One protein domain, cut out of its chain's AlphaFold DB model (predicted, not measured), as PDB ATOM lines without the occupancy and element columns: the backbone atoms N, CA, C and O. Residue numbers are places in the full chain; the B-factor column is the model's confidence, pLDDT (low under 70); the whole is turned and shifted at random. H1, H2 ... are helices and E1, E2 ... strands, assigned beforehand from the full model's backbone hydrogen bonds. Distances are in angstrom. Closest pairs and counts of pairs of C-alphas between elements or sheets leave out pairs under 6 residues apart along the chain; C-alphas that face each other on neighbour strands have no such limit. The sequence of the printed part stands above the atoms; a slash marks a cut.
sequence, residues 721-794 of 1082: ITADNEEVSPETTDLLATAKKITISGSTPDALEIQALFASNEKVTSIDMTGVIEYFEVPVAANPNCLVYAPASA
ATOM      1  N   ILE A 721     228.735 196.306 174.267       89.62
ATOM      2  CA  ILE A 721     229.464 195.980 175.492       89.62
ATOM      3  C   ILE A 721     230.837 195.436 175.112       89.62
ATOM      4  O   ILE A 721     230.935 194.561 174.254       89.62
ATOM      5  N   THR A 722     231.888 195.911 175.775       92.56
ATOM      6  CA  THR A 722     233.224 195.313 175.672       92.56
ATOM      7  C   THR A 722     233.789 194.970 177.044       92.56
ATOM      8  O   THR A 722     233.641 195.758 177.977       92.56
ATOM      9  N   ALA A 723     234.490 193.844 177.138       94.06
ATOM     10  CA  ALA A 723     235.255 193.388 178.292       94.06
ATOM     11  C   ALA A 723     236.744 193.426 177.924       94.06
ATOM     12  O   ALA A 723     237.152 192.771 176.974       94.06
ATOM     13  N   ASP A 724     237.549 194.238 178.610       94.56
ATOM     14  CA  ASP A 724     238.976 194.444 178.309       94.56
ATOM     15  C   ASP A 724     239.262 194.787 176.825       94.56
ATOM     16  O   ASP A 724     240.301 194.442 176.264       94.56
ATOM     17  N   ASN A 725     238.352 195.556 176.208       91.44
ATOM     18  CA  ASN A 725     238.314 195.936 174.784       91.44
ATOM     19  C   ASN A 725     237.939 194.812 173.797       91.44
ATOM     20  O   ASN A 725     237.971 195.038 172.588       91.44
ATOM     21  N   GLU A 726     237.544 193.634 174.277       94.81
ATOM     22  CA  GLU A 726     236.947 192.583 173.450       94.81
ATOM     23  C   GLU A 726     235.421 192.723 173.427       94.81
ATOM     24  O   GLU A 726     234.794 192.938 174.464       94.81
ATOM     25  N   GLU A 727     234.811 192.625 172.245       91.06
ATOM     26  CA  GLU A 727     233.356 192.727 172.083       91.06
ATOM     27  C   GLU A 727     232.644 191.552 172.768       91.06
ATOM     28  O   GLU A 727     232.944 190.381 172.525       91.06
ATOM     29  N   VAL A 728     231.678 191.874 173.628       89.81
ATOM     30  CA  VAL A 728     230.864 190.883 174.325       89.81
ATOM     31  C   VAL A 728     229.589 190.662 173.530       89.81
ATOM     32  O   VAL A 728     228.873 191.598 173.183       89.81
ATOM     33  N   SER A 729     229.291 189.396 173.276       85.69
ATOM     34  CA  SER A 729     228.046 188.928 172.684       85.69
ATOM     35  C   SER A 729     227.267 188.108 173.722       85.69
ATOM     36  O   SER A 729     227.847 187.682 174.725       85.69
ATOM     37  N   PRO A 730     225.982 187.805 173.488       81.62
ATOM     38  CA  PRO A 730     225.215 186.901 174.350       81.62
ATOM     39  C   PRO A 730     225.842 185.511 174.530       81.62
ATOM     40  O   PRO A 730     225.523 184.813 175.483       81.62
ATOM     41  N   GLU A 731     226.717 185.094 173.612       83.25
ATOM     42  CA  GLU A 731     227.401 183.797 173.634       83.25
ATOM     43  C   GLU A 731     228.752 183.866 174.378       83.25
ATOM     44  O   GLU A 731     229.358 182.834 174.652       83.25
ATOM     45  N   THR A 732     229.229 185.071 174.715       89.12
ATOM     46  CA  THR A 732     230.545 185.322 175.330       89.12
ATOM     47  C   THR A 732     230.460 186.122 176.632       89.12
ATOM     48  O   THR A 732     231.432 186.754 177.043       89.12
ATOM     49  N   THR A 733     229.320 186.087 177.329       88.00
ATOM     50  CA  THR A 733     229.115 186.843 178.580       88.00
ATOM     51  C   THR A 733     230.094 186.476 179.693       88.00
ATOM     52  O   THR A 733     230.355 187.305 180.559       88.00
ATOM     53  N   ASP A 734     230.688 185.280 179.651       88.88
ATOM     54  CA  ASP A 734     231.712 184.833 180.606       88.88
ATOM     55  C   ASP A 734     232.942 185.761 180.649       88.88
ATOM     56  O   ASP A 734     233.625 185.837 181.672       88.88
ATOM     57  N   LEU A 735     233.204 186.527 179.578       91.75
ATOM     58  CA  LEU A 735     234.263 187.540 179.551       91.75
ATOM     59  C   LEU A 735     234.055 188.612 180.637       91.75
ATOM     60  O   LEU A 735     235.014 189.034 181.285       91.75
ATOM     61  N   LEU A 736     232.803 188.998 180.913       90.19
ATOM     62  CA  LEU A 736     232.455 190.020 181.911       90.19
ATOM     63  C   LEU A 736     232.804 189.604 183.345       90.19
ATOM     64  O   LEU A 736     233.086 190.463 184.180       90.19
ATOM     65  N   ALA A 737     232.832 188.299 183.632       88.06
ATOM     66  CA  ALA A 737     233.122 187.771 184.963       88.06
ATOM     67  C   ALA A 737     234.608 187.876 185.351       88.06
ATOM     68  O   ALA A 737     234.955 187.717 186.521       88.06
ATOM     69  N   THR A 738     235.496 188.121 184.382       88.81
ATOM     70  CA  THR A 738     236.949 188.200 184.616       88.81
ATOM     71  C   THR A 738     237.585 189.510 184.164       88.81
ATOM     72  O   THR A 738     238.757 189.736 184.475       88.81
ATOM     73  N   ALA A 739     236.814 190.366 183.488       93.88
ATOM     74  CA  ALA A 739     237.272 191.630 182.932       93.88
ATOM     75  C   ALA A 739     237.785 192.597 184.006       93.88
ATOM     76  O   ALA A 739     237.188 192.707 185.082       93.88
ATOM     77  N   LYS A 740     238.841 193.351 183.693       93.38
ATOM     78  CA  LYS A 740     239.276 194.500 184.506       93.38
ATOM     79  C   LYS A 740     238.535 195.776 184.114       93.38
ATOM     80  O   LYS A 740     238.184 196.582 184.973       93.38
ATOM     81  N   LYS A 741     238.264 195.948 182.824       93.81
ATOM     82  CA  LYS A 741     237.571 197.101 182.258       93.81
ATOM     83  C   LYS A 741     236.325 196.656 181.508       93.81
ATOM     84  O   LYS A 741     236.392 195.788 180.641       93.81
ATOM     85  N   ILE A 742     235.202 197.301 181.790       93.00
ATOM     86  CA  ILE A 742     233.958 197.129 181.038       93.00
ATOM     87  C   ILE A 742     233.625 198.454 180.355       93.00
ATOM     88  O   ILE A 742     233.771 199.517 180.954       93.00
ATOM     89  N   THR A 743     233.177 198.417 179.105       91.62
ATOM     90  CA  THR A 743     232.658 199.602 178.408       91.62
ATOM     91  C   THR A 743     231.279 199.303 177.847       91.62
ATOM     92  O   THR A 743     231.073 198.246 177.260       91.62
ATOM     93  N   ILE A 744     230.343 200.230 178.042       88.50
ATOM     94  CA  ILE A 744     228.950 200.152 177.607       88.50
ATOM     95  C   ILE A 744     228.633 201.424 176.814       88.50
ATOM     96  O   ILE A 744     228.899 202.537 177.264       88.50
ATOM     97  N   SER A 745     228.063 201.277 175.620       87.12
ATOM     98  CA  SER A 745     227.676 202.409 174.767       87.12
ATOM     99  C   SER A 745     226.419 202.109 173.951       87.12
ATOM    100  O   SER A 745     226.018 200.954 173.826       87.12
ATOM    101  N   GLY A 746     225.795 203.140 173.377       84.00
ATOM    102  CA  GLY A 746     224.522 203.010 172.664       84.00
ATOM    103  C   GLY A 746     223.324 203.198 173.593       84.00
ATOM    104  O   GLY A 746     223.391 203.983 174.542       84.00
ATOM    105  N   SER A 747     222.205 202.531 173.306       76.88
ATOM    106  CA  SER A 747     221.011 202.645 174.150       76.88
ATOM    107  C   SER A 747     221.265 202.050 175.527       76.88
ATOM    108  O   SER A 747     222.020 201.089 175.665       76.88
ATOM    109  N   THR A 748     220.601 202.599 176.539       63.97
ATOM    110  CA  THR A 748     220.745 202.120 177.907       63.97
ATOM    111  C   THR A 748     220.255 200.677 178.012       63.97
ATOM    112  O   THR A 748     219.080 200.412 177.741       63.97
ATOM    113  N   PRO A 749     221.132 199.728 178.358       63.59
ATOM    114  CA  PRO A 749     220.704 198.366 178.613       63.59
ATOM    115  C   PRO A 749     219.890 198.292 179.907       63.59
ATOM    116  O   PRO A 749     219.987 199.184 180.750       63.59
ATOM    117  N   ASP A 750     219.110 197.223 180.089       68.38
ATOM    118  CA  ASP A 750     218.487 196.963 181.387       68.38
ATOM    119  C   ASP A 750     219.594 196.825 182.443       68.38
ATOM    120  O   ASP A 750     220.394 195.881 182.422       68.38
ATOM    121  N   ALA A 751     219.683 197.839 183.309       60.16
ATOM    122  CA  ALA A 751     220.761 198.003 184.268       60.16
ATOM    123  C   ALA A 751     220.875 196.783 185.177       60.16
ATOM    124  O   ALA A 751     221.983 196.349 185.471       60.16
ATOM    125  N   LEU A 752     219.741 196.195 185.569       69.12
ATOM    126  CA  LEU A 752     219.704 195.111 186.539       69.12
ATOM    127  C   LEU A 752     220.209 193.796 185.939       69.12
ATOM    128  O   LEU A 752     220.921 193.041 186.603       69.12
ATOM    129  N   GLU A 753     219.884 193.534 184.673       70.62
ATOM    130  CA  GLU A 753     220.305 192.302 184.010       70.62
ATOM    131  C   GLU A 753     221.786 192.338 183.635       70.62
ATOM    132  O   GLU A 753     222.502 191.366 183.860       70.62
ATOM    133  N   ILE A 754     222.273 193.470 183.123       73.88
ATOM    134  CA  ILE A 754     223.700 193.628 182.834       73.88
ATOM    135  C   ILE A 754     224.526 193.638 184.118       73.88
ATOM    136  O   ILE A 754     225.568 192.985 184.174       73.88
ATOM    137  N   GLN A 755     224.042 194.307 185.165       79.69
ATOM    138  CA  GLN A 755     224.658 194.282 186.485       79.69
ATOM    139  C   GLN A 755     224.827 192.849 186.994       79.69
ATOM    140  O   GLN A 755     225.893 192.503 187.499       79.69
ATOM    141  N   ALA A 756     223.819 191.989 186.828       82.31
ATOM    142  CA  ALA A 756     223.891 190.599 187.273       82.31
ATOM    143  C   ALA A 756     225.024 189.796 186.603       82.31
ATOM    144  O   ALA A 756     225.516 188.841 187.204       82.31
ATOM    145  N   LEU A 757     225.479 190.190 185.406       83.19
ATOM    146  CA  LEU A 757     226.538 189.487 184.670       83.19
ATOM    147  C   LEU A 757     227.948 189.742 185.225       83.19
ATOM    148  O   LEU A 757     228.822 188.896 185.048       83.19
ATOM    149  N   PHE A 758     228.187 190.877 185.892       84.75
ATOM    150  CA  PHE A 758     229.504 191.218 186.456       84.75
ATOM    151  C   PHE A 758     229.471 191.596 187.941       84.75
ATOM    152  O   PHE A 758     230.515 191.917 188.504       84.75
ATOM    153  N   ALA A 759     228.312 191.543 188.607       85.38
ATOM    154  CA  ALA A 759     228.165 191.944 190.010       85.38
ATOM    155  C   ALA A 759     229.131 191.224 190.959       85.38
ATOM    156  O   ALA A 759     229.529 191.809 191.956       85.38
ATOM    157  N   SER A 760     229.505 189.977 190.662       88.25
ATOM    158  CA  SER A 760     230.446 189.170 191.451       88.25
ATOM    159  C   SER A 760     231.909 189.307 191.014       88.25
ATOM    160  O   SER A 760     232.780 188.655 191.587       88.25
ATOM    161  N   ASN A 761     232.203 190.118 189.996       91.44
ATOM    162  CA  ASN A 761     233.558 190.304 189.499       91.44
ATOM    163  C   ASN A 761     234.339 191.251 190.429       91.44
ATOM    164  O   ASN A 761     234.169 192.465 190.394       91.44
ATOM    165  N   GLU A 762     235.229 190.696 191.252       90.81
ATOM    166  CA  GLU A 762     236.128 191.456 192.139       90.81
ATOM    167  C   GLU A 762     237.337 192.069 191.405       90.81
ATOM    168  O   GLU A 762     238.073 192.876 191.969       90.81
ATOM    169  N   LYS A 763     237.568 191.696 190.140       89.81
ATOM    170  CA  LYS A 763     238.693 192.180 189.326       89.81
ATOM    171  C   LYS A 763     238.362 193.429 188.519       89.81
ATOM    172  O   LYS A 763     239.296 194.090 188.068       89.81
ATOM    173  N   VAL A 764     237.079 193.749 188.325       94.06
ATOM    174  CA  VAL A 764     236.673 194.944 187.580       94.06
ATOM    175  C   VAL A 764     237.103 196.193 188.346       94.06
ATOM    176  O   VAL A 764     236.743 196.397 189.502       94.06
ATOM    177  N   THR A 765     237.931 197.013 187.720       94.94
ATOM    178  CA  THR A 765     238.466 198.259 188.277       94.94
ATOM    179  C   THR A 765     237.825 199.482 187.638       94.94
ATOM    180  O   THR A 765     237.848 200.556 188.235       94.94
ATOM    181  N   SER A 766     237.232 199.339 186.448       95.00
ATOM    182  CA  SER A 766     236.521 200.437 185.797       95.00
ATOM    183  C   SER A 766     235.359 199.991 184.909       95.00
ATOM    184  O   SER A 766     235.437 198.982 184.205       95.00
ATOM    185  N   ILE A 767     234.294 200.793 184.913       92.94
ATOM    186  CA  ILE A 767     233.145 200.678 184.013       92.94
ATOM    187  C   ILE A 767     232.966 202.020 183.301       92.94
ATOM    188  O   ILE A 767     232.719 203.042 183.936       92.94
ATOM    189  N   ASP A 768     233.095 202.031 181.979       91.88
ATOM    190  CA  ASP A 768     232.914 203.221 181.149       91.88
ATOM    191  C   ASP A 768     231.554 203.192 180.453       91.88
ATOM    192  O   ASP A 768     231.268 202.304 179.656       91.88
ATOM    193  N   MET A 769     230.713 204.170 180.768       89.00
ATOM    194  CA  MET A 769     229.359 204.341 180.244       89.00
ATOM    195  C   MET A 769     229.168 205.702 179.576       89.00
ATOM    196  O   MET A 769     228.042 206.119 179.302       89.00
ATOM    197  N   THR A 770     230.257 206.417 179.299       89.06
ATOM    198  CA  THR A 770     230.203 207.764 178.715       89.06
ATOM    199  C   THR A 770     229.532 207.795 177.337       89.06
ATOM    200  O   THR A 770     228.998 208.828 176.940       89.06
ATOM    201  N   GLY A 771     229.504 206.660 176.624       87.50
ATOM    202  CA  GLY A 771     228.846 206.489 175.324       87.50
ATOM    203  C   GLY A 771     227.360 206.099 175.367       87.50
ATOM    204  O   GLY A 771     226.818 205.732 174.323       87.50
ATOM    205  N   VAL A 772     226.708 206.108 176.535       84.50
ATOM    206  CA  VAL A 772     225.281 205.766 176.693       84.50
ATOM    207  C   VAL A 772     224.378 206.984 176.452       84.50
ATOM    208  O   VAL A 772     224.693 208.089 176.891       84.50
ATOM    209  N   ILE A 773     223.245 206.788 175.763       78.19
ATOM    210  CA  ILE A 773     222.362 207.885 175.309       78.19
ATOM    211  C   ILE A 773     221.075 208.116 176.134       78.19
ATOM    212  O   ILE A 773     220.436 209.147 175.938       78.19
ATOM    213  N   GLU A 774     220.674 207.222 177.050       72.06
ATOM    214  CA  GLU A 774     219.441 207.359 177.864       72.06
ATOM    215  C   GLU A 774     219.730 207.316 179.387       72.06
ATOM    216  O   GLU A 774     220.806 206.897 179.813       72.06
ATOM    217  N   TYR A 775     218.783 207.780 180.222       57.88
ATOM    218  CA  TYR A 775     218.919 207.853 181.693       57.88
ATOM    219  C   TYR A 775     219.289 206.495 182.316       57.88
ATOM    220  O   TYR A 775     218.726 205.473 181.924       57.88
ATOM    221  N   PHE A 776     220.200 206.485 183.300       63.16
ATOM    222  CA  PHE A 776     220.764 205.256 183.866       63.16
ATOM    223  C   PHE A 776     221.011 205.324 185.382       63.16
ATOM    224  O   PHE A 776     221.427 206.354 185.913       63.16
ATOM    225  N   GLU A 777     220.794 204.191 186.053       70.44
ATOM    226  CA  GLU A 777     221.178 203.922 187.441       70.44
ATOM    227  C   GLU A 777     222.579 203.300 187.465       70.44
ATOM    228  O   GLU A 777     222.784 202.240 186.889       70.44
ATOM    229  N   VAL A 778     223.546 203.968 188.101       72.69
ATOM    230  CA  VAL A 778     224.968 203.573 188.108       72.69
ATOM    231  C   VAL A 778     225.151 202.133 188.618       72.69
ATOM    232  O   VAL A 778     224.587 201.798 189.661       72.69
ATOM    233  N   PRO A 779     225.972 201.291 187.956       75.81
ATOM    234  CA  PRO A 779     226.152 199.906 188.355       75.81
ATOM    235  C   PRO A 779     227.037 199.824 189.609       75.81
ATOM    236  O   PRO A 779     227.897 200.676 189.840       75.81
ATOM    237  N   VAL A 780     226.873 198.769 190.402       78.38
ATOM    238  CA  VAL A 780     227.656 198.511 191.619       78.38
ATOM    239  C   VAL A 780     228.550 197.293 191.403       78.38
ATOM    240  O   VAL A 780     228.063 196.179 191.256       78.38
ATOM    241  N   ALA A 781     229.868 197.465 191.392       83.12
ATOM    242  CA  ALA A 781     230.802 196.339 191.297       83.12
ATOM    243  C   ALA A 781     231.063 195.683 192.667       83.12
ATOM    244  O   ALA A 781     231.006 196.357 193.695       83.12
ATOM    245  N   ALA A 782     231.428 194.392 192.684       88.69
ATOM    246  CA  ALA A 782     231.947 193.734 193.894       88.69
ATOM    247  C   ALA A 782     233.252 194.371 194.387       88.69
ATOM    248  O   ALA A 782     233.506 194.410 195.589       88.69
ATOM    249  N   ASN A 783     234.072 194.885 193.468       92.81
ATOM    250  CA  ASN A 783     235.225 195.702 193.813       92.81
ATOM    251  C   ASN A 783     234.758 197.101 194.279       92.81
ATOM    252  O   ASN A 783     234.322 197.895 193.437       92.81
ATOM    253  N   PRO A 784     234.900 197.458 195.571       92.12
ATOM    254  CA  PRO A 784     234.502 198.763 196.083       92.12
ATOM    255  C   PRO A 784     235.385 199.899 195.550       92.12
ATOM    256  O   PRO A 784     234.982 201.050 195.650       92.12
ATOM    257  N   ASN A 785     236.543 199.596 194.954       94.88
ATOM    258  CA  ASN A 785     237.447 200.571 194.339       94.88
ATOM    259  C   ASN A 785     237.133 200.831 192.856       94.88
ATOM    260  O   ASN A 785     237.837 201.615 192.220       94.88
ATOM    261  N   CYS A 786     236.124 200.161 192.284       94.31
ATOM    262  CA  CYS A 786     235.774 200.300 190.874       94.31
ATOM    263  C   CYS A 786     235.288 201.719 190.549       94.31
ATOM    264  O   CYS A 786     234.396 202.244 191.216       94.31
ATOM    265  N   LEU A 787     235.855 202.319 189.501       95.25
ATOM    266  CA  LEU A 787     235.459 203.632 188.998       95.25
ATOM    267  C   LEU A 787     234.390 203.508 187.912       95.25
ATOM    268  O   LEU A 787     234.586 202.795 186.928       95.25
ATOM    269  N   VAL A 788     233.300 204.269 188.030       93.12
ATOM    270  CA  VAL A 788     232.272 204.351 186.986       93.12
ATOM    271  C   VAL A 788     232.346 205.694 186.271       93.12
ATOM    272  O   VAL A 788     232.098 206.736 186.870       93.12
ATOM    273  N   TYR A 789     232.640 205.677 184.974       92.62
ATOM    274  CA  TYR A 789     232.624 206.864 184.123       92.62
ATOM    275  C   TYR A 789     231.240 206.999 183.489       92.62
ATOM    276  O   TYR A 789     230.882 206.237 182.596       92.62
ATOM    277  N   ALA A 790     230.442 207.944 183.972       89.44
ATOM    278  CA  ALA A 790     229.044 208.111 183.587       89.44
ATOM    279  C   ALA A 790     228.857 209.242 182.550       89.44
ATOM    280  O   ALA A 790     229.678 210.164 182.476       89.44
ATOM    281  N   PRO A 791     227.787 209.198 181.728       87.06
ATOM    282  CA  PRO A 791     227.506 210.247 180.751       87.06
ATOM    283  C   PRO A 791     227.132 211.567 181.441       87.06
ATOM    284  O   PRO A 791     226.631 211.580 182.563       87.06
ATOM    285  N   ALA A 792     227.301 212.694 180.742       84.06
ATOM    286  CA  ALA A 792     227.013 214.038 181.263       84.06
ATOM    287  C   ALA A 792     225.568 214.238 181.760       84.06
ATOM    288  O   ALA A 792     225.306 215.116 182.579       84.06
ATOM    289  N   SER A 793     224.625 213.452 181.235       78.69
ATOM    290  CA  SER A 793     223.213 213.466 181.623       78.69
ATOM    291  C   SER A 793     222.941 212.762 182.956       78.69
ATOM    292  O   SER A 793     221.849 212.924 183.501       78.69
ATOM    293  N   ALA A 794     223.895 211.998 183.495       76.38
ATOM    294  CA  ALA A 794     223.736 211.324 184.774       76.38
ATOM    295  C   ALA A 794     223.606 212.352 185.912       76.38
ATOM    296  O   ALA A 794     224.397 213.286 186.021       76.38
TER     297      ALA A 794
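This is residues 721 to 794 of the 1082 residues of the protein "SGNH_hydro domain-containing protein" of Bacteroides sp. CAG:20 (UniProt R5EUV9). A four-stranded sheet forms one wall; H2 and the link of residues 773 to 786 arch well off one face, and H1 sits near E1, meeting H2. The printed part has 74 residues, under half in named elements: E1, H1, E2, H2, E3, E4 along the chain, class mixed. The sheet, E1 E2 E3 E4 in order, is mixed. The whole is compact, radius of gyration of the C-alphas 11.1 A, spanning 29 by 27 by 21 A.

E1 is residues 721 to 723, from C-alpha 721 at (229.464, 195.980, 175.492). E2 is 741 to 746, 17.2 A; E3 766 to 772, 15.4 A; E4 787 to 790, ending at C-alpha 790 (229.044, 208.111, 183.587). H1 is 733 to 737; H2 is 751 to 758, 11.3 A.

E1 and E2 are antiparallel, N 722 and O 743 2.9 A apart. E2 and E3 are parallel, N 744 and O 768 2.8 A apart; so are E3 and E4, N 789 and O 767 2.8 A. E2, H2, E3 form a strand-helix-strand unit, parallel neighbours with a helix between, its crossover right-handed. H1 only grazes the sheet; H2 is not on it. H1 and H2 touch, their closest C-alphas, Ala 737 and Phe 758, 5.2 A apart. Within hydrogen-bond range are 0 of 1 O i to N i+4 pairs in H1, beside 2 of 2 O i to N i+3, and 2 of 4 O i to N i+4 in H2.

The farthest C-alphas, Glu 731 and Ala 792, are 31.2 A apart. The printed part has no cut; the link E3 to E4 is long. Residues 748 to 752 and 775 to 776 have pLDDT under 70.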